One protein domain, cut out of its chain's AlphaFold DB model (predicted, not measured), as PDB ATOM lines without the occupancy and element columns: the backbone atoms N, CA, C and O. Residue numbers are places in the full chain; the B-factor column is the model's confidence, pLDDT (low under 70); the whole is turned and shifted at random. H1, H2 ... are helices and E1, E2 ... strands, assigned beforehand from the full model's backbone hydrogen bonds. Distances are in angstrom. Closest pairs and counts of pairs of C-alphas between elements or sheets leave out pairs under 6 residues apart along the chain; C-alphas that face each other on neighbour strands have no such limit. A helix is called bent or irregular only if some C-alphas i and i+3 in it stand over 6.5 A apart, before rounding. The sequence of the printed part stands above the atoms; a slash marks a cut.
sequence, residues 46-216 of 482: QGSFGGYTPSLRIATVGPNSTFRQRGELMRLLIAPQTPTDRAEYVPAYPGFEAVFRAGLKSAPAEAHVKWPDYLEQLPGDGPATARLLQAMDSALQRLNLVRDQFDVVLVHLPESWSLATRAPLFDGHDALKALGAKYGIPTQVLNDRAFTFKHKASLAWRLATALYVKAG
ATOM      1  N   GLN A  46       3.360  33.860  -0.085       87.19
ATOM      2  CA  GLN A  46       2.224  34.568   0.532       87.19
ATOM      3  C   GLN A  46       1.107  33.637   1.033       87.19
ATOM      4  O   GLN A  46       0.604  33.825   2.139       87.19
ATOM      5  N   GLY A  47       0.768  32.597   0.261       82.69
ATOM      6  CA  GLY A  47      -0.305  31.658   0.605       82.69
ATOM      7  C   GLY A  47       0.020  30.728   1.777       82.69
ATOM      8  O   GLY A  47      -0.889  30.304   2.483       82.69
ATOM      9  N   SER A  48       1.300  30.422   2.015       83.88
ATOM     10  CA  SER A  48       1.729  29.585   3.143       83.88
ATOM     11  C   SER A  48       2.189  30.422   4.336       83.88
ATOM     12  O   SER A  48       1.787  30.138   5.460       83.88
ATOM     13  N   PHE A  49       2.961  31.487   4.099       83.00
ATOM     14  CA  PHE A  49       3.524  32.386   5.111       83.00
ATOM     15  C   PHE A  49       2.457  33.017   5.995       83.00
ATOM     16  O   PHE A  49       2.543  32.917   7.218       83.00
ATOM     17  N   GLY A  50       1.418  33.608   5.396       73.44
ATOM     18  CA  GLY A  50       0.340  34.247   6.154       73.44
ATOM     19  C   GLY A  50      -0.419  33.279   7.070       73.44
ATOM     20  O   GLY A  50      -0.923  33.698   8.109       73.44
ATOM     21  N   GLY A  51      -0.447  31.984   6.729       74.31
ATOM     22  CA  GLY A  51      -1.093  30.946   7.532       74.31
ATOM     23  C   GLY A  51      -0.367  30.625   8.842       74.31
ATOM     24  O   GLY A  51      -1.026  30.331   9.834       74.31
ATOM     25  N   TYR A  52       0.970  30.709   8.878       78.88
ATOM     26  CA  TYR A  52       1.763  30.409  10.084       78.88
ATOM     27  C   TYR A  52       2.389  31.645  10.752       78.88
ATOM     28  O   TYR A  52       2.702  31.614  11.940       78.88
ATOM     29  N   THR A  53       2.583  32.749  10.026       81.19
ATOM     30  CA  THR A  53       3.099  34.024  10.554       81.19
ATOM     31  C   THR A  53       2.288  35.192   9.977       81.19
ATOM     32  O   THR A  53       2.756  35.911   9.094       81.19
ATOM     33  N   PRO A  54       1.063  35.432  10.485       82.44
ATOM     34  CA  PRO A  54       0.205  36.526  10.011       82.44
ATOM     35  C   PRO A  54       0.756  37.914  10.377       82.44
ATOM     36  O   PRO A  54       0.385  38.937   9.799       82.44
ATOM     37  N   SER A  55       1.629  37.987  11.379       90.69
ATOM     38  CA  SER A  55       2.350  39.204  11.736       90.69
ATOM     39  C   SER A  55       3.764  38.854  12.167       90.69
ATOM     40  O   SER A  55       3.945  38.082  13.104       90.69
ATOM     41  N   LEU A  56       4.744  39.464  11.512       94.75
ATOM     42  CA  LEU A  56       6.158  39.333  11.822       94.75
ATOM     43  C   LEU A  56       6.493  40.222  13.026       94.75
ATOM     44  O   LEU A  56       6.358  41.446  12.970       94.75
ATOM     45  N   ARG A  57       6.913  39.603  14.126       96.69
ATOM     46  CA  ARG A  57       7.227  40.242  15.408       96.69
ATOM     47  C   ARG A  57       8.730  40.428  15.557       96.69
ATOM     48  O   ARG A  57       9.506  39.475  15.459       96.69
ATOM     49  N   ILE A  58       9.135  41.664  15.819       97.62
ATOM     50  CA  ILE A  58      10.540  42.061  15.889       97.62
ATOM     51  C   ILE A  58      10.978  42.293  17.333       97.62
ATOM     52  O   ILE A  58      10.520  43.225  17.997       97.62
ATOM     53  N   ALA A  59      11.925  41.476  17.781       98.06
ATOM     54  CA  ALA A  59      12.701  41.695  18.995       98.06
ATOM     55  C   ALA A  59      13.883  42.635  18.714       98.06
ATOM     56  O   ALA A  59      14.334  42.767  17.571       98.06
ATOM     57  N   THR A  60      14.431  43.282  19.747       97.88
ATOM     58  CA  THR A  60      15.604  44.158  19.570       97.88
ATOM     59  C   THR A  60      16.666  43.937  20.630       97.88
ATOM     60  O   THR A  60      16.338  43.843  21.810       97.88
ATOM     61  N   VAL A  61      17.928  44.009  20.223       98.00
ATOM     62  CA  VAL A  61      19.104  44.027  21.096       98.00
ATOM     63  C   VAL A  61      19.969  45.228  20.721       98.00
ATOM     64  O   VAL A  61      20.135  45.523  19.539       98.00
ATOM     65  N   GLY A  62      20.504  45.952  21.700       96.94
ATOM     66  CA  GLY A  62      21.447  47.045  21.452       96.94
ATOM     67  C   GLY A  62      21.438  48.107  22.549       96.94
ATOM     68  O   GLY A  62      20.646  47.997  23.493       96.94
ATOM     69  N   PRO A  63      22.253  49.168  22.412       96.69
ATOM     70  CA  PRO A  63      22.318  50.258  23.384       96.69
ATOM     71  C   PRO A  63      20.960  50.893  23.690       96.69
ATOM     72  O   PRO A  63      20.071  50.952  22.821       96.69
ATOM     73  N   ASN A  64      20.801  51.375  24.922       95.31
ATOM     74  CA  ASN A  64      19.568  51.999  25.396       95.31
ATOM     75  C   ASN A  64      19.306  53.357  24.723       95.31
ATOM     76  O   ASN A  64      18.172  53.616  24.313       95.31
ATOM     77  N   SER A  65      20.341  54.178  24.532       94.50
ATOM     78  CA  SER A  65      20.270  55.490  23.861       94.50
ATOM     79  C   SER A  65      19.600  55.437  22.482       94.50
ATOM     80  O   SER A  65      18.851  56.337  22.108       94.50
ATOM     81  N   THR A  66      19.798  54.344  21.745       93.81
ATOM     82  CA  THR A  66      19.292  54.155  20.375       93.81
ATOM     83  C   THR A  66      18.002  53.332  20.304       93.81
ATOM     84  O   THR A  66      17.534  52.993  19.215       93.81
ATOM     85  N   PHE A  67      17.375  53.010  21.444       93.94
ATOM     86  CA  PHE A  67      16.136  52.221  21.480       93.94
ATOM     87  C   PHE A  67      14.997  52.884  20.691       93.94
ATOM     88  O   PHE A  67      14.317  52.219  19.910       93.94
ATOM     89  N   ARG A  68      14.827  54.209  20.823       94.00
ATOM     90  CA  ARG A  68      13.795  54.960  20.081       94.00
ATOM     91  C   ARG A  68      14.036  54.952  18.569       94.00
ATOM     92  O   ARG A  68      13.092  54.715  17.821       94.00
ATOM     93  N   GLN A  69      15.286  55.116  18.133       94.56
ATOM     94  CA  GLN A  69      15.661  55.103  16.712       94.56
ATOM     95  C   GLN A  69      15.376  53.747  16.049       94.56
ATOM     96  O   GLN A  69      14.924  53.697  14.906       94.56
ATOM     97  N   ARG A  70      15.557  52.632  16.774       94.00
ATOM     98  CA  ARG A  70      15.136  51.302  16.290       94.00
ATOM     99  C   ARG A  70      13.623  51.232  16.064       94.00
ATOM    100  O   ARG A  70      13.187  50.693  15.051       94.00
ATOM    101  N   GLY A  71      12.829  51.812  16.964       92.81
ATOM    102  CA  GLY A  71      11.374  51.910  16.803       92.81
ATOM    103  C   GLY A  71      10.953  52.796  15.624       92.81
ATOM    104  O   GLY A  71      10.050  52.435  14.873       92.81
ATOM    105  N   GLU A  72      11.628  53.926  15.414       94.69
ATOM    106  CA  GLU A  72      11.413  54.798  14.247       94.69
ATOM    107  C   GLU A  72      11.725  54.085  12.932       94.69
ATOM    108  O   GLU A  72      10.957  54.197  11.977       94.69
ATOM    109  N   LEU A  73      12.797  53.288  12.902       95.38
ATOM    110  CA  LEU A  73      13.132  52.458  11.751       95.38
ATOM    111  C   LEU A  73      12.022  51.443  11.443       95.38
ATOM    112  O   LEU A  73      11.699  51.246  10.279       95.38
ATOM    113  N   MET A  74      11.390  50.840  12.456       94.06
ATOM    114  CA  MET A  74      10.246  49.940  12.238       94.06
ATOM    115  C   MET A  74       9.021  50.671  11.695       94.06
ATOM    116  O   MET A  74       8.390  50.179  10.762       94.06
ATOM    117  N   ARG A  75       8.714  51.877  12.192       95.19
ATOM    118  CA  ARG A  75       7.628  52.695  11.621       95.19
ATOM    119  C   ARG A  75       7.894  53.063  10.163       95.19
ATOM    120  O   ARG A  75       6.966  53.056   9.361       95.19
ATOM    121  N   LEU A  76       9.152  53.329   9.808       96.38
ATOM    122  CA  LEU A  76       9.554  53.610   8.428       96.38
ATOM    123  C   LEU A  76       9.234  52.447   7.481       96.38
ATOM    124  O   LEU A  76       8.829  52.694   6.351       96.38
ATOM    125  N   LEU A  77       9.372  51.195   7.934       96.81
ATOM    126  CA  LEU A  77       9.038  50.014   7.126       96.81
ATOM    127  C   LEU A  77       7.532  49.808   6.949       96.81
ATOM    128  O   LEU A  77       7.122  49.143   6.002       96.81
ATOM    129  N   ILE A  78       6.708  50.342   7.846       96.75
ATOM    130  CA  ILE A  78       5.247  50.235   7.758       96.75
ATOM    131  C   ILE A  78       4.693  51.303   6.805       96.75
ATOM    132  O   ILE A  78       3.741  51.038   6.078       96.75
ATOM    133  N   ALA A  79       5.302  52.489   6.777       96.00
ATOM    134  CA  ALA A  79       4.828  53.620   5.989       96.00
ATOM    135  C   ALA A  79       5.342  53.615   4.530       96.00
ATOM    136  O   ALA A  79       6.468  53.172   4.278       96.00
ATOM    137  N   PRO A  80       4.580  54.194   3.579       97.62
ATOM    138  CA  PRO A  80       5.042  54.391   2.210       97.62
ATOM    139  C   PRO A  80       6.312  55.251   2.121       97.62
ATOM    140  O   PRO A  80       6.452  56.239   2.843       97.62
ATOM    141  N   GLN A  81       7.224  54.908   1.207       97.69
ATOM    142  CA  GLN A  81       8.467  55.636   0.942       97.69
ATOM    143  C   GLN A  81       8.661  55.881  -0.559       97.69
ATOM    144  O   GLN A  81       8.547  54.965  -1.377       97.69
ATOM    145  N   THR A  82       9.057  57.104  -0.910       96.44
ATOM    146  CA  THR A  82       9.359  57.502  -2.293       96.44
ATOM    147  C   THR A  82      10.857  57.342  -2.592       96.44
ATOM    148  O   THR A  82      11.688  57.733  -1.763       96.44
ATOM    149  N   PRO A  83      11.245  56.769  -3.749       95.75
ATOM    150  CA  PRO A  83      12.644  56.622  -4.132       95.75
ATOM    151  C   PRO A  83      13.290  57.982  -4.405       95.75
ATOM    152  O   PRO A  83      12.728  58.835  -5.085       95.75
ATOM    153  N   THR A  84      14.500  58.169  -3.878       95.88
ATOM    154  CA  THR A  84      15.338  59.360  -4.116       95.88
ATOM    155  C   THR A  84      16.690  59.009  -4.740       95.88
ATOM    156  O   THR A  84      17.510  59.889  -4.989       95.88
ATOM    157  N   ASP A  85      16.933  57.724  -4.997       93.88
ATOM    158  CA  ASP A  85      18.060  57.192  -5.756       93.88
ATOM    159  C   ASP A  85      17.568  56.119  -6.723       93.88
ATOM    160  O   ASP A  85      16.582  55.441  -6.445       93.88
ATOM    161  N   ARG A  86      18.290  55.945  -7.841       91.62
ATOM    162  CA  ARG A  86      18.034  54.876  -8.822       91.62
ATOM    163  C   ARG A  86      16.549  54.801  -9.217       91.62
ATOM    164  O   ARG A  86      15.997  53.705  -9.267       91.62
ATOM    165  N   ALA A  87      15.904  55.949  -9.442       91.69
ATOM    166  CA  ALA A  87      14.462  56.047  -9.692       91.69
ATOM    167  C   ALA A  87      14.019  55.285 -10.955       91.69
ATOM    168  O   ALA A  87      12.865  54.886 -11.071       91.69
ATOM    169  N   GLU A  88      14.947  55.033 -11.878       93.56
ATOM    170  CA  GLU A  88      14.737  54.179 -13.043       93.56
ATOM    171  C   GLU A  88      14.549  52.689 -12.689       93.56
ATOM    172  O   GLU A  88      13.976  51.929 -13.465       93.56
ATOM    173  N   TYR A  89      15.012  52.269 -11.508       95.69
ATOM    174  CA  TYR A  89      14.990  50.888 -11.028       95.69
ATOM    175  C   TYR A  89      14.105  50.739  -9.787       95.69
ATOM    176  O   TYR A  89      13.112  50.022  -9.834       95.69
ATOM    177  N   VAL A  90      14.411  51.444  -8.693       95.75
ATOM    178  CA  VAL A  90      13.721  51.285  -7.404       95.75
ATOM    179  C   VAL A  90      12.307  51.874  -7.484       95.75
ATOM    180  O   VAL A  90      12.177  53.094  -7.605       95.75
ATOM    181  N   PRO A  91      11.239  51.060  -7.376       96.69
ATOM    182  CA  PRO A  91       9.878  51.577  -7.320       96.69
ATOM    183  C   PRO A  91       9.564  52.167  -5.936       96.69
ATOM    184  O   PRO A  91      10.266  51.910  -4.950       96.69
ATOM    185  N   ALA A  92       8.468  52.927  -5.848       97.38
ATOM    186  CA  ALA A  92       7.909  53.348  -4.566       97.38
ATOM    187  C   ALA A  92       7.642  52.138  -3.665       97.38
ATOM    188  O   ALA A  92       7.139  51.110  -4.113       97.38
ATOM    189  N   TYR A  93       8.011  52.261  -2.393       98.12
ATOM    190  CA  TYR A  93       7.764  51.234  -1.393       98.12
ATOM    191  C   TYR A  93       6.433  51.552  -0.699       98.12
ATOM    192  O   TYR A  93       6.351  52.595  -0.055       98.12
ATOM    193  N   PRO A  94       5.388  50.719  -0.814       97.94
ATOM    194  CA  PRO A  94       4.058  51.046  -0.292       97.94
ATOM    195  C   PRO A  94       3.882  50.757   1.208       97.94
ATOM    196  O   PRO A  94       2.866  51.143   1.776       97.94
ATOM    197  N   GLY A  95       4.843  50.088   1.852       97.75
ATOM    198  CA  GLY A  95       4.724  49.595   3.228       97.75
ATOM    199  C   GLY A  95       4.841  48.072   3.306       97.75
ATOM    200  O   GLY A  95       4.540  47.366   2.343       97.75
ATOM    201  N   PHE A  96       5.285  47.557   4.455       97.06
ATOM    202  CA  PHE A  96       5.636  46.140   4.624       97.06
ATOM    203  C   PHE A  96       4.460  45.209   4.318       97.06
ATOM    204  O   PHE A  96       4.599  44.258   3.557       97.06
ATOM    205  N   GLU A  97       3.289  45.517   4.870       95.94
ATOM    206  CA  GLU A  97       2.092  44.686   4.727       95.94
ATOM    207  C   GLU A  97       1.556  44.669   3.293       95.94
ATOM    208  O   GLU A  97       1.164  43.617   2.789       95.94
ATOM    209  N   ALA A  98       1.619  45.806   2.595       96.25
ATOM    210  CA  ALA A  98       1.209  45.892   1.198       96.25
ATOM    211  C   ALA A  98       2.093  45.028   0.284       96.25
ATOM    212  O   ALA A  98       1.574  44.397  -0.634       96.25
ATOM    213  N   VAL A  99       3.403  44.970   0.555       96.44
ATOM    214  CA  VAL A  99       4.356  44.155  -0.215       96.44
ATOM    215  C   VAL A  99       4.252  42.677   0.154       96.44
ATOM    216  O   VAL A  99       4.114  41.837  -0.725       96.44
ATOM    217  N   PHE A 100       4.336  42.347   1.444       95.00
ATOM    218  CA  PHE A 100       4.553  40.973   1.912       95.00
ATOM    219  C   PHE A 100       3.286  40.250   2.371       95.00
ATOM    220  O   PHE A 100       3.362  39.080   2.742       95.00
ATOM    221  N   ARG A 101       2.129  40.926   2.354       93.50
ATOM    222  CA  ARG A 101       0.828  40.381   2.785       93.50
ATOM    223  C   ARG A 101       0.841  39.840   4.223       93.50
ATOM    224  O   ARG A 101       0.079  38.944   4.567       93.50
ATOM    225  N   ALA A 102       1.715  40.397   5.059       93.25
ATOM    226  CA  ALA A 102       1.865  40.067   6.470       93.25
ATOM    227  C   ALA A 102       2.111  41.348   7.274       93.25
ATOM    228  O   ALA A 102       2.837  42.235   6.824       93.25
ATOM    229  N   GLY A 103       1.537  41.444   8.474       93.75
ATOM    230  CA  GLY A 103       1.762  42.597   9.347       93.75
ATOM    231  C   GLY A 103       3.200  42.649   9.878       93.75
ATOM    232  O   GLY A 103       3.858  41.618  10.001       93.75
ATOM    233  N   LEU A 104       3.678  43.834  10.264       95.81
ATOM    234  CA  LEU A 104       4.956  44.016  10.964       95.81
ATOM    235  C   LEU A 104       4.695  44.630  12.343       95.81
ATOM    236  O   LEU A 104       4.121  45.714  12.443       95.81
ATOM    237  N   LYS A 105       5.098  43.939  13.412       96.38
ATOM    238  CA  LYS A 105       4.810  44.322  14.803       96.38
ATOM    239  C   LYS A 105       6.075  44.328  15.656       96.38
ATOM    240  O   LYS A 105       7.019  43.578  15.414       96.38
ATOM    241  N   SER A 106       6.080  45.160  16.694       96.56
ATOM    242  CA  SER A 106       7.064  45.030  17.772       96.56
ATOM    243  C   SER A 106       6.753  43.780  18.591       96.56
ATOM    244  O   SER A 106       5.581  43.474  18.815       96.56
ATOM    245  N   ALA A 107       7.789  43.079  19.042       96.62
ATOM    246  CA  ALA A 107       7.637  42.034  20.047       96.62
ATOM    247  C   ALA A 107       7.262  42.637  21.428       96.62
ATOM    248  O   ALA A 107       7.327  43.861  21.600       96.62
ATOM    249  N   PRO A 108       6.842  41.807  22.401       96.56
ATOM    250  CA  PRO A 108       6.591  42.232  23.780       96.56
ATOM    251  C   PRO A 108       7.838  42.784  24.492       96.56
ATOM    252  O   PRO A 108       8.972  42.577  24.058       96.56
ATOM    253  N   ALA A 109       7.633  43.479  25.615       95.00
ATOM    254  CA  ALA A 109       8.688  44.179  26.357       95.00
ATOM    255  C   ALA A 109       9.847  43.255  26.781       95.00
ATOM    256  O   ALA A 109      11.016  43.646  26.735       95.00
ATOM    257  N   GLU A 110       9.528  42.022  27.160       95.75
ATOM    258  CA  GLU A 110      10.460  40.979  27.579       95.75
ATOM    259  C   GLU A 110      11.399  40.503  26.457       95.75
ATOM    260  O   GLU A 110      12.516  40.066  26.748       95.75
ATOM    261  N   ALA A 111      10.998  40.677  25.192       96.81
ATOM    262  CA  ALA A 111      11.773  40.347  23.997       96.81
ATOM    263  C   ALA A 111      12.682  41.505  23.524       96.81
ATOM    264  O   ALA A 111      13.251  41.469  22.428       96.81
ATOM    265  N   HIS A 112      12.854  42.545  24.344       97.44
ATOM    266  CA  HIS A 112      13.789  43.635  24.082       97.44
ATOM    267  C   HIS A 112      14.928  43.648  25.105       97.44
ATOM    268  O   HIS A 112      14.731  43.899  26.294       97.44
ATOM    269  N   VAL A 113      16.158  43.440  24.630       97.31
ATOM    270  CA  VAL A 113      17.372  43.497  25.452       97.31
ATOM    271  C   VAL A 113      18.060  44.842  25.251       97.31
ATOM    272  O   VAL A 113      18.359  45.257  24.129       97.31
ATOM    273  N   LYS A 114      18.316  45.537  26.357       96.81
ATOM    274  CA  LYS A 114      19.012  46.823  26.372       96.81
ATOM    275  C   LYS A 114      20.424  46.617  26.894       96.81
ATOM    276  O   LYS A 114      20.598  46.113  28.000       96.81
ATOM    277  N   TRP A 115      21.405  47.016  26.101       97.12
ATOM    278  CA  TRP A 115      22.789  47.120  26.544       97.12
ATOM    279  C   TRP A 115      23.082  48.529  27.078       97.12
ATOM    280  O   TRP A 115      22.382  49.481  26.707       97.12
ATOM    281  N   PRO A 116      24.109  48.674  27.930       96.12
ATOM    282  CA  PRO A 116      24.745  49.957  28.202       96.12
ATOM    283  C   PRO A 116      25.187  50.665  26.915       96.12
ATOM    284  O   PRO A 116      25.379  50.034  25.873       96.12
ATOM    285  N   ASP A 117      25.343  51.985  26.991       94.38
ATOM    286  CA  ASP A 117      25.721  52.800  25.832       94.38
ATOM    287  C   ASP A 117      27.219  52.711  25.506       94.38
ATOM    288  O   ASP A 117      27.618  52.816  24.343       94.38
ATOM    289  N   TYR A 118      28.037  52.443  26.523       92.81
ATOM    290  CA  TYR A 118      29.483  52.300  26.404       92.81
ATOM    291  C   TYR A 118      29.892  50.838  26.533       92.81
ATOM    292  O   TYR A 118      29.352  50.091  27.352       92.81
ATOM    293  N   LEU A 119      30.853  50.421  25.714       91.06
ATOM    294  CA  LEU A 119      31.244  49.021  25.608       91.06
ATOM    295  C   LEU A 119      31.916  48.516  26.892       91.06
ATOM    296  O   LEU A 119      31.725  47.367  27.281       91.06
ATOM    297  N   GLU A 120      32.650  49.383  27.587       90.94
ATOM    298  CA  GLU A 120      33.349  49.089  28.844       90.94
ATOM    299  C   GLU A 120      32.381  48.731  29.979       90.94
ATOM    300  O   GLU A 120      32.759  48.054  30.932       90.94
ATOM    301  N   GLN A 121      31.124  49.164  29.863       93.12
ATOM    302  CA  GLN A 121      30.063  48.885  30.828       93.12
ATOM    303  C   GLN A 121      29.390  47.528  30.584       93.12
ATOM    304  O   GLN A 121      28.549  47.116  31.386       93.12
ATOM    305  N   LEU A 122      29.715  46.829  29.486       93.81
ATOM    306  CA  LEU A 122      29.216  45.476  29.260       93.81
ATOM    307  C   LEU A 122      29.744  44.517  30.341       93.81
ATOM    308  O   LEU A 122      30.913  44.617  30.736       93.81
ATOM    309  N   PRO A 123      28.895  43.578  30.804       87.12
ATOM    310  CA  PRO A 123      29.277  42.606  31.818       87.12
ATOM    311  C   PRO A 123      30.363  41.657  31.297       87.12
ATOM    312  O   PRO A 123      30.451  41.399  30.095       87.12
ATOM    313  N   GLY A 124      31.147  41.108  32.225       86.88
ATOM    314  CA  GLY A 124      32.268  40.215  31.935       86.88
ATOM    315  C   GLY A 124      33.623  40.856  32.209       86.88
ATOM    316  O   GLY A 124      33.730  42.074  32.335       86.88
ATOM    317  N   ASP A 125      34.658  40.028  32.282       84.38
ATOM    318  CA  ASP A 125      36.047  40.460  32.429       84.38
ATOM    319  C   ASP A 125      36.821  40.279  31.116       84.38
ATOM    320  O   ASP A 125      36.389  39.580  30.197       84.38
ATOM    321  N   GLY A 126      37.981  40.929  31.009       88.50
ATOM    322  CA  GLY A 126      38.850  40.821  29.836       88.50
ATOM    323  C   GLY A 126      38.571  41.854  28.732       88.50
ATOM    324  O   GLY A 126      37.974  42.907  28.996       88.50
ATOM    325  N   PRO A 127      39.072  41.600  27.505       91.25
ATOM    326  CA  PRO A 127      39.074  42.575  26.421       91.25
ATOM    327  C   PRO A 127      37.665  42.872  25.897       91.25
ATOM    328  O   PRO A 127      36.738  42.073  26.023       91.25
ATOM    329  N   ALA A 128      37.534  44.015  25.226       91.56
ATOM    330  CA  ALA A 128      36.294  44.498  24.621       91.56
ATOM    331  C   ALA A 128      35.562  43.450  23.752       91.56
ATOM    332  O   ALA A 128      34.339  43.336  23.806       91.56
ATOM    333  N   THR A 129      36.310  42.660  22.978       92.00
ATOM    334  CA  THR A 129      35.777  41.588  22.121       92.00
ATOM    335  C   THR A 129      35.116  40.470  22.930       92.00
ATOM    336  O   THR A 129      34.033  40.012  22.566       92.00
ATOM    337  N   ALA A 130      35.721  40.064  24.051       91.50
ATOM    338  CA  ALA A 130      35.195  39.022  24.931       91.50
ATOM    339  C   ALA A 130      33.920  39.485  25.647       91.50
ATOM    340  O   ALA A 130      32.918  38.768  25.639       91.50
ATOM    341  N   ARG A 131      33.918  40.721  26.169       93.88
ATOM    342  CA  ARG A 131      32.727  41.344  26.776       93.88
ATOM    343  C   ARG A 131      31.569  41.434  25.784       93.88
ATOM    344  O   ARG A 131      30.441  41.072  26.110       93.88
ATOM    345  N   LEU A 132      31.844  41.865  24.550       94.56
ATOM    346  CA  LEU A 132      30.836  41.930  23.492       94.56
ATOM    347  C   LEU A 132      30.284  40.540  23.145       94.56
ATOM    348  O   LEU A 132      29.069  40.378  23.040       94.56
ATOM    349  N   LEU A 133      31.150  39.533  23.000       93.50
ATOM    350  CA  LEU A 133      30.730  38.156  22.739       93.50
ATOM    351  C   LEU A 133      29.826  37.615  23.853       93.50
ATOM    352  O   LEU A 133      28.752  37.088  23.564       93.50
ATOM    353  N   GLN A 134      30.217  37.802  25.115       94.56
ATOM    354  CA  GLN A 134      29.425  37.391  26.274       94.56
ATOM    355  C   GLN A 134      28.076  38.120  26.333       94.56
ATOM    356  O   GLN A 134      27.050  37.501  26.625       94.56
ATOM    357  N   ALA A 135      28.049  39.416  26.016       96.38
ATOM    358  CA  ALA A 135      26.818  40.199  25.963       96.38
ATOM    359  C   ALA A 135      25.869  39.729  24.848       96.38
ATOM    360  O   ALA A 135      24.655  39.678  25.065       96.38
ATOM    361  N   MET A 136      26.401  39.360  23.677       96.44
ATOM    362  CA  MET A 136      25.626  38.766  22.582       96.44
ATOM    363  C   MET A 136      25.059  37.398  22.966       96.44
ATOM    364  O   MET A 136      23.869  37.163  22.757       96.44
ATOM    365  N   ASP A 137      25.876  36.524  23.559       95.75
ATOM    366  CA  ASP A 137      25.442  35.192  23.996       95.75
ATOM    367  C   ASP A 137      24.346  35.295  25.064       95.75
ATOM    368  O   ASP A 137      23.263  34.740  24.897       95.75
ATOM    369  N   SER A 138      24.561  36.119  26.093       96.75
ATOM    370  CA  SER A 138      23.588  36.346  27.173       96.75
ATOM    371  C   SER A 138      22.266  36.927  26.657       96.75
ATOM    372  O   SER A 138      21.186  36.540  27.108       96.75
ATOM    373  N   ALA A 139      22.323  37.853  25.691       97.69
ATOM    374  CA  ALA A 139      21.125  38.424  25.082       97.69
ATOM    375  C   ALA A 139      20.317  37.366  24.319       97.69
ATOM    376  O   ALA A 139      19.098  37.300  24.477       97.69
ATOM    377  N   LEU A 140      20.979  36.524  23.520       97.31
ATOM    378  CA  LEU A 140      20.309  35.468  22.761       97.31
ATOM    379  C   LEU A 140      19.808  34.333  23.660       97.31
ATOM    380  O   LEU A 140      18.712  33.835  23.419       97.31
ATOM    381  N   GLN A 141      20.523  33.988  24.733       97.00
ATOM    382  CA  GLN A 141      20.038  33.058  25.761       97.00
ATOM    383  C   GLN A 141      18.750  33.561  26.414       97.00
ATOM    384  O   GLN A 141      17.780  32.814  26.513       97.00
ATOM    385  N   ARG A 142      18.704  34.840  26.810       97.00
ATOM    386  CA  ARG A 142      17.491  35.450  27.373       97.00
ATOM    387  C   ARG A 142      16.333  35.420  26.381       97.00
ATOM    388  O   ARG A 142      15.217  35.087  26.763       97.00
ATOM    389  N   LEU A 143      16.588  35.758  25.120       97.94
ATOM    390  CA  LEU A 143      15.565  35.721  24.074       97.94
ATOM    391  C   LEU A 143      15.093  34.293  23.782       97.94
ATOM    392  O   LEU A 143      13.921  34.090  23.486       97.94
ATOM    393  N   ASN A 144      15.956  33.289  23.927       97.25
ATOM    394  CA  ASN A 144      15.569  31.891  23.765       97.25
ATOM    395  C   ASN A 144      14.501  31.441  24.782       97.25
ATOM    396  O   ASN A 144      13.712  30.555  24.474       97.25
ATOM    397  N   LEU A 145      14.421  32.078  25.959       97.19
ATOM    398  CA  LEU A 145      13.375  31.804  26.959       97.19
ATOM    399  C   LEU A 145      11.979  32.286  26.529       97.19
ATOM    400  O   LEU A 145      10.986  31.824  27.079       97.19
ATOM    401  N   VAL A 146      11.901  33.200  25.560       97.06
ATOM    402  CA  VAL A 146      10.659  33.796  25.028       97.06
ATOM    403  C   VAL A 146      10.585  33.629  23.506       97.06
ATOM    404  O   VAL A 146      10.141  34.514  22.771       97.06
ATOM    405  N   ARG A 147      11.102  32.501  23.004       94.81
ATOM    406  CA  ARG A 147      11.331  32.249  21.572       94.81
ATOM    407  C   ARG A 147      10.060  32.307  20.726       94.81
ATOM    408  O   ARG A 147      10.141  32.602  19.535       94.81
ATOM    409  N   ASP A 148       8.914  32.015  21.319       94.06
ATOM    410  CA  ASP A 148       7.591  32.036  20.703       94.06
ATOM    411  C   ASP A 148       7.020  33.453  20.546       94.06
ATOM    412  O   ASP A 148       6.061  33.634  19.795       94.06
ATOM    413  N   GLN A 149       7.613  34.463  21.189       96.06
ATOM    414  CA  GLN A 149       7.114  35.842  21.190       96.06
ATOM    415  C   GLN A 149       7.653  36.728  20.055       96.06
ATOM    416  O   GLN A 149       7.139  37.829  19.835       96.06
ATOM    417  N   PHE A 150       8.675  36.279  19.329       97.00
ATOM    418  CA  PHE A 150       9.273  37.020  18.220       97.00
ATOM    419  C   PHE A 150       9.707  36.086  17.088       97.00
ATOM    420  O   PHE A 150       9.935  34.893  17.285       97.00
ATOM    421  N   ASP A 151       9.879  36.658  15.898       95.88
ATOM    422  CA  ASP A 151      10.253  35.909  14.699       95.88
ATOM    423  C   ASP A 151      11.683  36.249  14.245       95.88
ATOM    424  O   ASP A 151      12.429  35.368  13.815       95.88
ATOM    425  N   VAL A 152      12.101  37.514  14.398       96.94
ATOM    426  CA  VAL A 152      13.449  38.003  14.055       96.94
ATOM    427  C   VAL A 152      13.952  38.988  15.114       96.94
ATOM    428  O   VAL A 152      13.181  39.776  15.662       96.94
ATOM    429  N   VAL A 153      15.262  38.980  15.375       98.12
ATOM    430  CA  VAL A 153      15.928  39.915  16.295       98.12
ATOM    431  C   VAL A 153      16.734  40.957  15.519       98.12
ATOM    432  O   VAL A 153      17.677  40.619  14.799       98.12
ATOM    433  N   LEU A 154      16.418  42.238  15.709       97.50
ATOM    434  CA  LEU A 154      17.257  43.352  15.262       97.50
ATOM    435  C   LEU A 154      18.360  43.626  16.280       97.50
ATOM    436  O   LEU A 154      18.079  44.052  17.399       97.50
ATOM    437  N   VAL A 155      19.614  43.430  15.883       97.75
ATOM    438  CA  VAL A 155      20.778  43.651  16.748       97.75
ATOM    439  C   VAL A 155      21.517  44.897  16.284       97.75
ATOM    440  O   VAL A 155      22.080  44.920  15.193       97.75
ATOM    441  N   HIS A 156      21.503  45.945  17.099       97.06
ATOM    442  CA  HIS A 156      22.212  47.185  16.813       97.06
ATOM    443  C   HIS A 156      23.636  47.143  17.382       97.06
ATOM    444  O   HIS A 156      23.817  47.086  18.598       97.06
ATOM    445  N   LEU A 157      24.624  47.203  16.486       95.38
ATOM    446  CA  LEU A 157      26.046  47.354  16.786       95.38
ATOM    447  C   LEU A 157      26.501  48.765  16.356       95.38
ATOM    448  O   LEU A 157      26.633  49.004  15.150       95.38
ATOM    449  N   PRO A 158      26.721  49.696  17.303       94.19
ATOM    450  CA  PRO A 158      27.144  51.065  16.999       94.19
ATOM    451  C   PRO A 158      28.486  51.136  16.266       94.19
ATOM    452  O   PRO A 158      29.375  50.311  16.486       94.19
ATOM    453  N   GLU A 159      28.688  52.175  15.455       92.31
ATOM    454  CA  GLU A 159      29.966  52.426  14.771       92.31
ATOM    455  C   GLU A 159      31.072  52.805  15.773       92.31
ATOM    456  O   GLU A 159      32.243  52.480  15.556       92.31
ATOM    457  N   SER A 160      30.705  53.376  16.929       92.69
ATOM    458  CA  SER A 160      31.625  53.612  18.052       92.69
ATOM    459  C   SER A 160      32.232  52.321  18.616       92.69
ATOM    460  O   SER A 160      33.329  52.354  19.166       92.69
ATOM    461  N   TRP A 161      31.576  51.170  18.437       93.62
ATOM    462  CA  TRP A 161      32.079  49.861  18.871       93.62
ATOM    463  C   TRP A 161      32.903  49.155  17.780       93.62
ATOM    464  O   TRP A 161      33.292  47.997  17.943       93.62
ATOM    465  N   SER A 162      33.191  49.829  16.659       90.62
ATOM    466  CA  SER A 162      33.827  49.230  15.476       90.62
ATOM    467  C   SER A 162      35.115  48.461  15.787       90.62
ATOM    468  O   SER A 162      35.261  47.340  15.300       90.62
ATOM    469  N   LEU A 163      35.981  48.995  16.657       88.00
ATOM    470  CA  LEU A 163      37.228  48.348  17.095       88.00
ATOM    471  C   LEU A 163      36.998  46.994  17.786       88.00
ATOM    472  O   LEU A 163      37.787  46.070  17.612       88.00
ATOM    473  N   ALA A 164      35.909  46.858  18.542       88.44
ATOM    474  CA  ALA A 164      35.549  45.612  19.213       88.44
ATOM    475  C   ALA A 164      34.744  44.667  18.313       88.44
ATOM    476  O   ALA A 164      34.778  43.457  18.498       88.44
ATOM    477  N   THR A 165      34.019  45.198  17.325       90.00
ATOM    478  CA  THR A 165      33.274  44.378  16.350       90.00
ATOM    479  C   THR A 165      34.148  43.845  15.213       90.00
ATOM    480  O   THR A 165      33.730  42.923  14.518       90.00
ATOM    481  N   ARG A 166      35.331  44.426  14.982       89.62
ATOM    482  CA  ARG A 166      36.272  44.039  13.921       89.62
ATOM    483  C   ARG A 166      37.698  44.058  14.459       89.62
ATOM    484  O   ARG A 166      38.423  45.033  14.271       89.62
ATOM    485  N   ALA A 167      38.096  42.975  15.113       85.06
ATOM    486  CA  ALA A 167      39.467  42.762  15.564       85.06
ATOM    487  C   ALA A 167      40.165  41.704  14.681       85.06
ATOM    488  O   ALA A 167      39.484  40.937  14.000       85.06
ATOM    489  N   PRO A 168      41.512  41.620  14.674       77.06
ATOM    490  CA  PRO A 168      42.267  40.754  13.754       77.06
ATOM    491  C   PRO A 168      41.861  39.271  13.729       77.06
ATOM    492  O   PRO A 168      42.030  38.622  12.704       77.06
ATOM    493  N   LEU A 169      41.311  38.750  14.830       77.38
ATOM    494  CA  LEU A 169      40.853  37.362  14.975       77.38
ATOM    495  C   LEU A 169      39.387  37.271  15.433       77.38
ATOM    496  O   LEU A 169      38.955  36.242  15.942       77.38
ATOM    497  N   PHE A 170      38.629  38.364  15.323       84.50
ATOM    498  CA  PHE A 170      37.242  38.409  15.771       84.50
ATOM    499  C   PHE A 170      36.405  39.318  14.876       84.50
ATOM    500  O   PHE A 170      36.648  40.522  14.771       84.50
ATOM    501  N   ASP A 171      35.366  38.737  14.289       90.12
ATOM    502  CA  ASP A 171      34.327  39.460  13.568       90.12
ATOM    503  C   ASP A 171      33.015  39.320  14.356       90.12
ATOM    504  O   ASP A 171      32.435  38.239  14.461       90.12
ATOM    505  N   GLY A 172      32.559  40.422  14.952       91.56
ATOM    506  CA  GLY A 172      31.366  40.454  15.796       91.56
ATOM    507  C   GLY A 172      30.079  40.157  15.030       91.56
ATOM    508  O   GLY A 172      29.127  39.646  15.617       91.56
ATOM    509  N   HIS A 173      30.045  40.422  13.718       92.44
ATOM    510  CA  HIS A 173      28.923  40.009  12.880       92.44
ATOM    511  C   HIS A 173      28.912  38.484  12.743       92.44
ATOM    512  O   HIS A 173      27.882  37.863  13.002       92.44
ATOM    513  N   ASP A 174      30.042  37.875  12.383       90.31
ATOM    514  CA  ASP A 174      30.147  36.420  12.215       90.31
ATOM    515  C   ASP A 174      29.899  35.672  13.534       90.31
ATOM    516  O   ASP A 174      29.138  34.701  13.560       90.31
ATOM    517  N   ALA A 175      30.425  36.186  14.649       92.12
ATOM    518  CA  ALA A 175      30.157  35.659  15.985       92.12
ATOM    519  C   ALA A 175      28.659  35.700  16.336       92.12
ATOM    520  O   ALA A 175      28.099  34.704  16.796       92.12
ATOM    521  N   LEU A 176      27.976  36.818  16.062       94.56
ATOM    522  CA  LEU A 176      26.530  36.919  16.265       94.56
ATOM    523  C   LEU A 176      25.757  35.932  15.382       94.56
ATOM    524  O   LEU A 176      24.750  35.379  15.826       94.56
ATOM    525  N   LYS A 177      26.196  35.706  14.136       92.19
ATOM    526  CA  LYS A 177      25.555  34.735  13.235       92.19
ATOM    527  C   LYS A 177      25.684  33.310  13.742       92.19
ATOM    528  O   LYS A 177      24.686  32.593  13.745       92.19
ATOM    529  N   ALA A 178      26.858  32.923  14.229       89.50
ATOM    530  CA  ALA A 178      27.043  31.611  14.833       89.50
ATOM    531  C   ALA A 178      26.217  31.430  16.113       89.50
ATOM    532  O   ALA A 178      25.581  30.390  16.279       89.50
ATOM    533  N   LEU A 179      26.141  32.445  16.981       92.75
ATOM    534  CA  LEU A 179      25.266  32.394  18.157       92.75
ATOM    535  C   LEU A 179      23.782  32.314  17.761       92.75
ATOM    536  O   LEU A 179      23.039  31.502  18.305       92.75
ATOM    537  N   GLY A 180      23.347  33.100  16.774       93.50
ATOM    538  CA  GLY A 180      21.991  33.016  16.226       93.50
ATOM    539  C   GLY A 180      21.680  31.622  15.675       93.50
ATOM    540  O   GLY A 180      20.612  31.076  15.943       93.50
ATOM    541  N   ALA A 181      22.636  31.000  14.980       89.44
ATOM    542  CA  ALA A 181      22.524  29.625  14.506       89.44
ATOM    543  C   ALA A 181      22.426  28.612  15.660       89.44
ATOM    544  O   ALA A 181      21.547  27.753  15.633       89.44
ATOM    545  N   LYS A 182      23.264  28.754  16.698       89.19
ATOM    546  CA  LYS A 182      23.249  27.923  17.914       89.19
ATOM    547  C   LYS A 182      21.878  27.918  18.597       89.19
ATOM    548  O   LYS A 182      21.407  26.853  18.979       89.19
ATOM    549  N   TYR A 183      21.233  29.080  18.724       91.94
ATOM    550  CA  TYR A 183      19.919  29.208  19.374       91.94
ATOM    551  C   TYR A 183      18.724  29.087  18.412       91.94
ATOM    552  O   TYR A 183      17.580  29.189  18.843       91.94
ATOM    553  N   GLY A 184      18.943  28.913  17.103       91.12
ATOM    554  CA  GLY A 184      17.852  28.932  16.119       91.12
ATOM    555  C   GLY A 184      17.109  30.279  16.058       91.12
ATOM    556  O   GLY A 184      15.897  30.329  15.808       91.12
ATOM    557  N   ILE A 185      17.826  31.377  16.312       95.50
ATOM    558  CA  ILE A 185      17.315  32.750  16.352       95.50
ATOM    559  C   ILE A 185      17.820  33.524  15.120       95.50
ATOM    560  O   ILE A 185      19.016  33.812  15.020       95.50
ATOM    561  N   PRO A 186      16.933  33.911  14.182       95.06
ATOM    562  CA  PRO A 186      17.304  34.767  13.061       95.06
ATOM    563  C   PRO A 186      17.678  36.178  13.530       95.06
ATOM    564  O   PRO A 186      16.892  36.854  14.198       95.06
ATOM    565  N   THR A 187      18.865  36.649  13.143       96.88
ATOM    566  CA  THR A 187      19.373  37.980  13.514       96.88
ATOM    567  C   THR A 187      19.551  38.888  12.297       96.88
ATOM    568  O   THR A 187      20.028  38.481  11.232       96.88
ATOM    569  N   GLN A 188      19.214  40.163  12.444       96.19
ATOM    570  CA  GLN A 188      19.498  41.210  11.466       96.19
ATOM    571  C   GLN A 188      20.320  42.306  12.138       96.19
ATOM    572  O   GLN A 188      19.844  42.990  13.041       96.19
ATOM    573  N   VAL A 189      21.565  42.462  11.685       95.38
ATOM    574  CA  VAL A 189      22.482  43.470  12.221       95.38
ATOM    575  C   VAL A 189      22.133  44.841  11.656       95.38
ATOM    576  O   VAL A 189      21.885  44.989  10.456       95.38
ATOM    577  N   LEU A 190      22.135  45.840  12.529       95.06
ATOM    578  CA  LEU A 190      22.049  47.256  12.207       95.06
ATOM    579  C   LEU A 190      23.313  47.956  12.706       95.06
ATOM    580  O   LEU A 190      23.873  47.574  13.730       95.06
ATOM    581  N   ASN A 191      23.717  49.008  12.007       93.25
ATOM    582  CA  ASN A 191      24.705  49.982  12.464       93.25
ATOM    583  C   ASN A 191      24.113  51.394  12.346       93.25
ATOM    584  O   ASN A 191      23.037  51.566  11.766       93.25
ATOM    585  N   ASP A 192      24.836  52.406  12.822       93.50
ATOM    586  CA  ASP A 192      24.372  53.804  12.827       93.50
ATOM    587  C   ASP A 192      24.003  54.334  11.430       93.50
ATOM    588  O   ASP A 192      23.152  55.221  11.272       93.50
ATOM    589  N   ARG A 193      24.580  53.744  10.373       92.56
ATOM    590  CA  ARG A 193      24.243  54.093   8.986       92.56
ATOM    591  C   ARG A 193      22.804  53.748   8.641       92.56
ATOM    592  O   ARG A 193      22.226  54.448   7.823       92.56
ATOM    593  N   ALA A 194      22.198  52.735   9.261       92.75
ATOM    594  CA  ALA A 194      20.788  52.407   9.037       92.75
ATOM    595  C   ALA A 194      19.860  53.568   9.438       92.75
ATOM    596  O   ALA A 194      18.867  53.826   8.758       92.75
ATOM    597  N   PHE A 195      20.207  54.314  10.489       93.75
ATOM    598  CA  PHE A 195      19.416  55.460  10.946       93.75
ATOM    599  C   PHE A 195      19.659  56.702  10.077       93.75
ATOM    600  O   PHE A 195      18.718  57.413   9.710       93.75
ATOM    601  N   THR A 196      20.910  56.926   9.672       93.81
ATOM    602  CA  THR A 196      21.336  58.120   8.918       93.81
ATOM    603  C   THR A 196      21.227  57.982   7.395       93.81
ATOM    604  O   THR A 196      21.382  58.971   6.677       93.81
ATOM    605  N   PHE A 197      20.925  56.788   6.869       94.44
ATOM    606  CA  PHE A 197      20.849  56.545   5.426       94.44
ATOM    607  C   PHE A 197      19.820  57.461   4.754       94.44
ATOM    608  O   PHE A 197      18.661  57.511   5.170       94.44
ATOM    609  N   LYS A 198      20.239  58.173   3.701       95.31
ATOM    610  CA  LYS A 198      19.430  59.217   3.051       95.31
ATOM    611  C   LYS A 198      18.267  58.657   2.230       95.31
ATOM    612  O   LYS A 198      17.184  59.234   2.225       95.31
ATOM    613  N   HIS A 199      18.470  57.529   1.554       95.81
ATOM    614  CA  HIS A 199      17.492  56.997   0.606       95.81
ATOM    615  C   HIS A 199      16.542  56.004   1.280       95.81
ATOM    616  O   HIS A 199      16.805  54.801   1.343       95.81
ATOM    617  N   LYS A 200      15.440  56.522   1.830       95.75
ATOM    618  CA  LYS A 200      14.539  55.752   2.699       95.75
ATOM    619  C   LYS A 200      13.802  54.616   1.985       95.75
ATOM    620  O   LYS A 200      13.711  53.543   2.566       95.75
ATOM    621  N   ALA A 201      13.375  54.784   0.731       96.12
ATOM    622  CA  ALA A 201      12.755  53.687  -0.026       96.12
ATOM    623  C   ALA A 201      13.730  52.524  -0.270       96.12
ATOM    624  O   ALA A 201      13.391  51.370  -0.026       96.12
ATOM    625  N   SER A 202      14.971  52.824  -0.660       95.38
ATOM    626  CA  SER A 202      16.030  51.822  -0.827       95.38
ATOM    627  C   SER A 202      16.365  51.102   0.483       95.38
ATOM    628  O   SER A 202      16.564  49.888   0.495       95.38
ATOM    629  N   LEU A 203      16.402  51.827   1.609       95.75
ATOM    630  CA  LEU A 203      16.549  51.223   2.937       95.75
ATOM    631  C   LEU A 203      15.369  50.302   3.272       95.75
ATOM    632  O   LEU A 203      15.595  49.191   3.749       95.75
ATOM    633  N   ALA A 204      14.141  50.756   3.010       96.94
ATOM    634  CA  ALA A 204      12.930  50.003   3.292       96.94
ATOM    635  C   ALA A 204      12.884  48.698   2.492       96.94
ATOM    636  O   ALA A 204      12.744  47.639   3.093       96.94
ATOM    637  N   TRP A 205      13.126  48.746   1.176       97.12
ATOM    638  CA  TRP A 205      13.193  47.553   0.327       97.12
ATOM    639  C   TRP A 205      14.217  46.528   0.826       97.12
ATOM    640  O   TRP A 205      13.891  45.347   0.943       97.12
ATOM    641  N   ARG A 206      15.433  46.969   1.175       95.31
ATOM    642  CA  ARG A 206      16.490  46.079   1.686       95.31
ATOM    643  C   ARG A 206      16.107  45.439   3.012       95.31
ATOM    644  O   ARG A 206      16.158  44.220   3.150       95.31
ATOM    645  N   LEU A 207      15.746  46.263   3.993       95.75
ATOM    646  CA  LEU A 207      15.510  45.789   5.351       95.75
ATOM    647  C   LEU A 207      14.227  44.954   5.434       95.75
ATOM    648  O   LEU A 207      14.237  43.913   6.079       95.75
ATOM    649  N   ALA A 208      13.155  45.359   4.752       96.38
ATOM    650  CA  ALA A 208      11.899  44.616   4.735       96.38
ATOM    651  C   ALA A 208      12.063  43.231   4.090       96.38
ATOM    652  O   ALA A 208      11.658  42.235   4.686       96.38
ATOM    653  N   THR A 209      12.741  43.147   2.938       95.50
ATOM    654  CA  THR A 209      13.021  41.859   2.274       95.50
ATOM    655  C   THR A 209      13.862  40.950   3.171       95.50
ATOM    656  O   THR A 209      13.503  39.792   3.382       95.50
ATOM    657  N   ALA A 210      14.925  41.484   3.784       93.88
ATOM    658  CA  ALA A 210      15.772  40.717   4.693       93.88
ATOM    659  C   ALA A 210      15.005  40.203   5.926       93.88
ATOM    660  O   ALA A 210      15.195  39.056   6.332       93.88
ATOM    661  N   LEU A 211      14.123  41.020   6.515       95.12
ATOM    662  CA  LEU A 211      13.279  40.611   7.643       95.12
ATOM    663  C   LEU A 211      12.291  39.512   7.241       95.12
ATOM    664  O   LEU A 211      12.213  38.498   7.935       95.12
ATOM    665  N   TYR A 212      11.594  39.679   6.114       94.56
ATOM    666  CA  TYR A 212      10.653  38.687   5.593       94.56
ATOM    667  C   TYR A 212      11.330  37.324   5.401       94.56
ATOM    668  O   TYR A 212      10.852  36.301   5.895       94.56
ATOM    669  N   VAL A 213      12.510  37.318   4.778       92.19
ATOM    670  CA  VAL A 213      13.284  36.092   4.533       92.19
ATOM    671  C   VAL A 213      13.764  35.447   5.829       92.19
ATOM    672  O   VAL A 213      13.677  34.228   6.004       92.19
ATOM    673  N   LYS A 214      14.227  36.251   6.789       92.31
ATOM    674  CA  LYS A 214      14.684  35.759   8.098       92.31
ATOM    675  C   LYS A 214      13.559  35.150   8.922       92.31
ATOM    676  O   LYS A 214      13.787  34.135   9.577       92.31
ATOM    677  N   ALA A 215      12.343  35.675   8.799       92.44
ATOM    678  CA  ALA A 215      11.149  35.060   9.371       92.44
ATOM    679  C   ALA A 215      10.742  33.752   8.663       92.44
ATOM    680  O   ALA A 215       9.961  32.972   9.199       92.44
ATOM    681  N   GLY A 216      11.335  33.432   7.507       89.31
ATOM    682  CA  GLY A 216      11.073  32.206   6.741       89.31
ATOM    683  C   GLY A 216      10.260  32.419   5.475       89.31
ATOM    684  O   GLY A 216       9.874  31.445   4.837       89.31
TER     685      GLY A 216
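This is residues 46 to 216 of the 482 residues of the protein "Piwi domain-containing protein" of Caulobacter segnis (strain ATCC 21756 / DSM 7131 / JCM 7823 / NBRC 15250 / LMG 17158 / TK0059) (UniProt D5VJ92). A twisted sheet of five parallel strands forms the core, with H2 over one face and H4 over the opposite face. H6 runs side by side with H4, while H8 slants over E4 and meets H2 about perpendicular. H1, H3 and residues 79 to 95 lie toward one end of the longest axis, H5 and residues 116 to 127 toward the other. The 171 printed residues include eight named helices and five named strands in the order H1 E1 H2 H3 E2 E3 H4 E4 H5 H6 E5 H7 H8; the class is mixed. The whole is compact, with a radius of gyration of the C-alphas of 16.5 A and spans of 49 by 35 by 27 A.

The strands are E1, residues 55 to 63, 25.6 A long, E2, 103 to 106, E3, 112 to 115, E4, 152 to 156, and E5, 187 to 190. C-alpha 55 is at (2.350, 39.204, 11.736). The helices are H1, 46 to 52, H2, 67 to 78, H3, 96 to 100, H4, 128 to 144, 24.3 A long, H5, 159 to 165, H6, 172 to 183, H7, 192 to 196, and H8, 200 to 215, 22.0 A long. H8 ends at C-alpha 215, (11.149, 35.060, 9.371). H5 is irregular: C-alphas 160 and 163 are 7.7 A apart.

In the branched sheet, E2 and E3 lie on one side of E1 and E4 on the other; E5 is E4's other neighbour. N 58 and O 105 are 2.9 A apart, N 113 and O 60 2.9 A, N 61 and O 154 2.8 A, and N 188 and O 153 2.8 A, each within hydrogen-bond range. E1, H2 H3, E2 and E4, H5 H6, E5 are strand-helix-strand units, parallel neighbour strands with helices between, with right-handed crossovers. H2, height over the sheet 8.1 A, and H4, 8.9 A, are on opposite faces. H4 and H6 touch at a shallow tilt of 29 degrees, the same way; their closest C-alphas, Asp 137 and Leu 179, are 6.5 A apart. H2 touches H8 with residues 76 to 77 alone, C-alphas 77 and 204 being closest at 5.5 A. Every O i to N i+4 pair is within hydrogen-bond range in H2, H3, H4, H6, H7 and H8; H1 has 1 of 3, with 2 of 4 O i to N i+3 pairs, and H5 1 of 3, with 3 of 4.

The C-alphas of Glu 88 and Asp 125 are farthest apart, 52.1 A. The links H2 to H3 and E3 to H4 are long. The printed part has no cut, and no printed residue has pLDDT under 70.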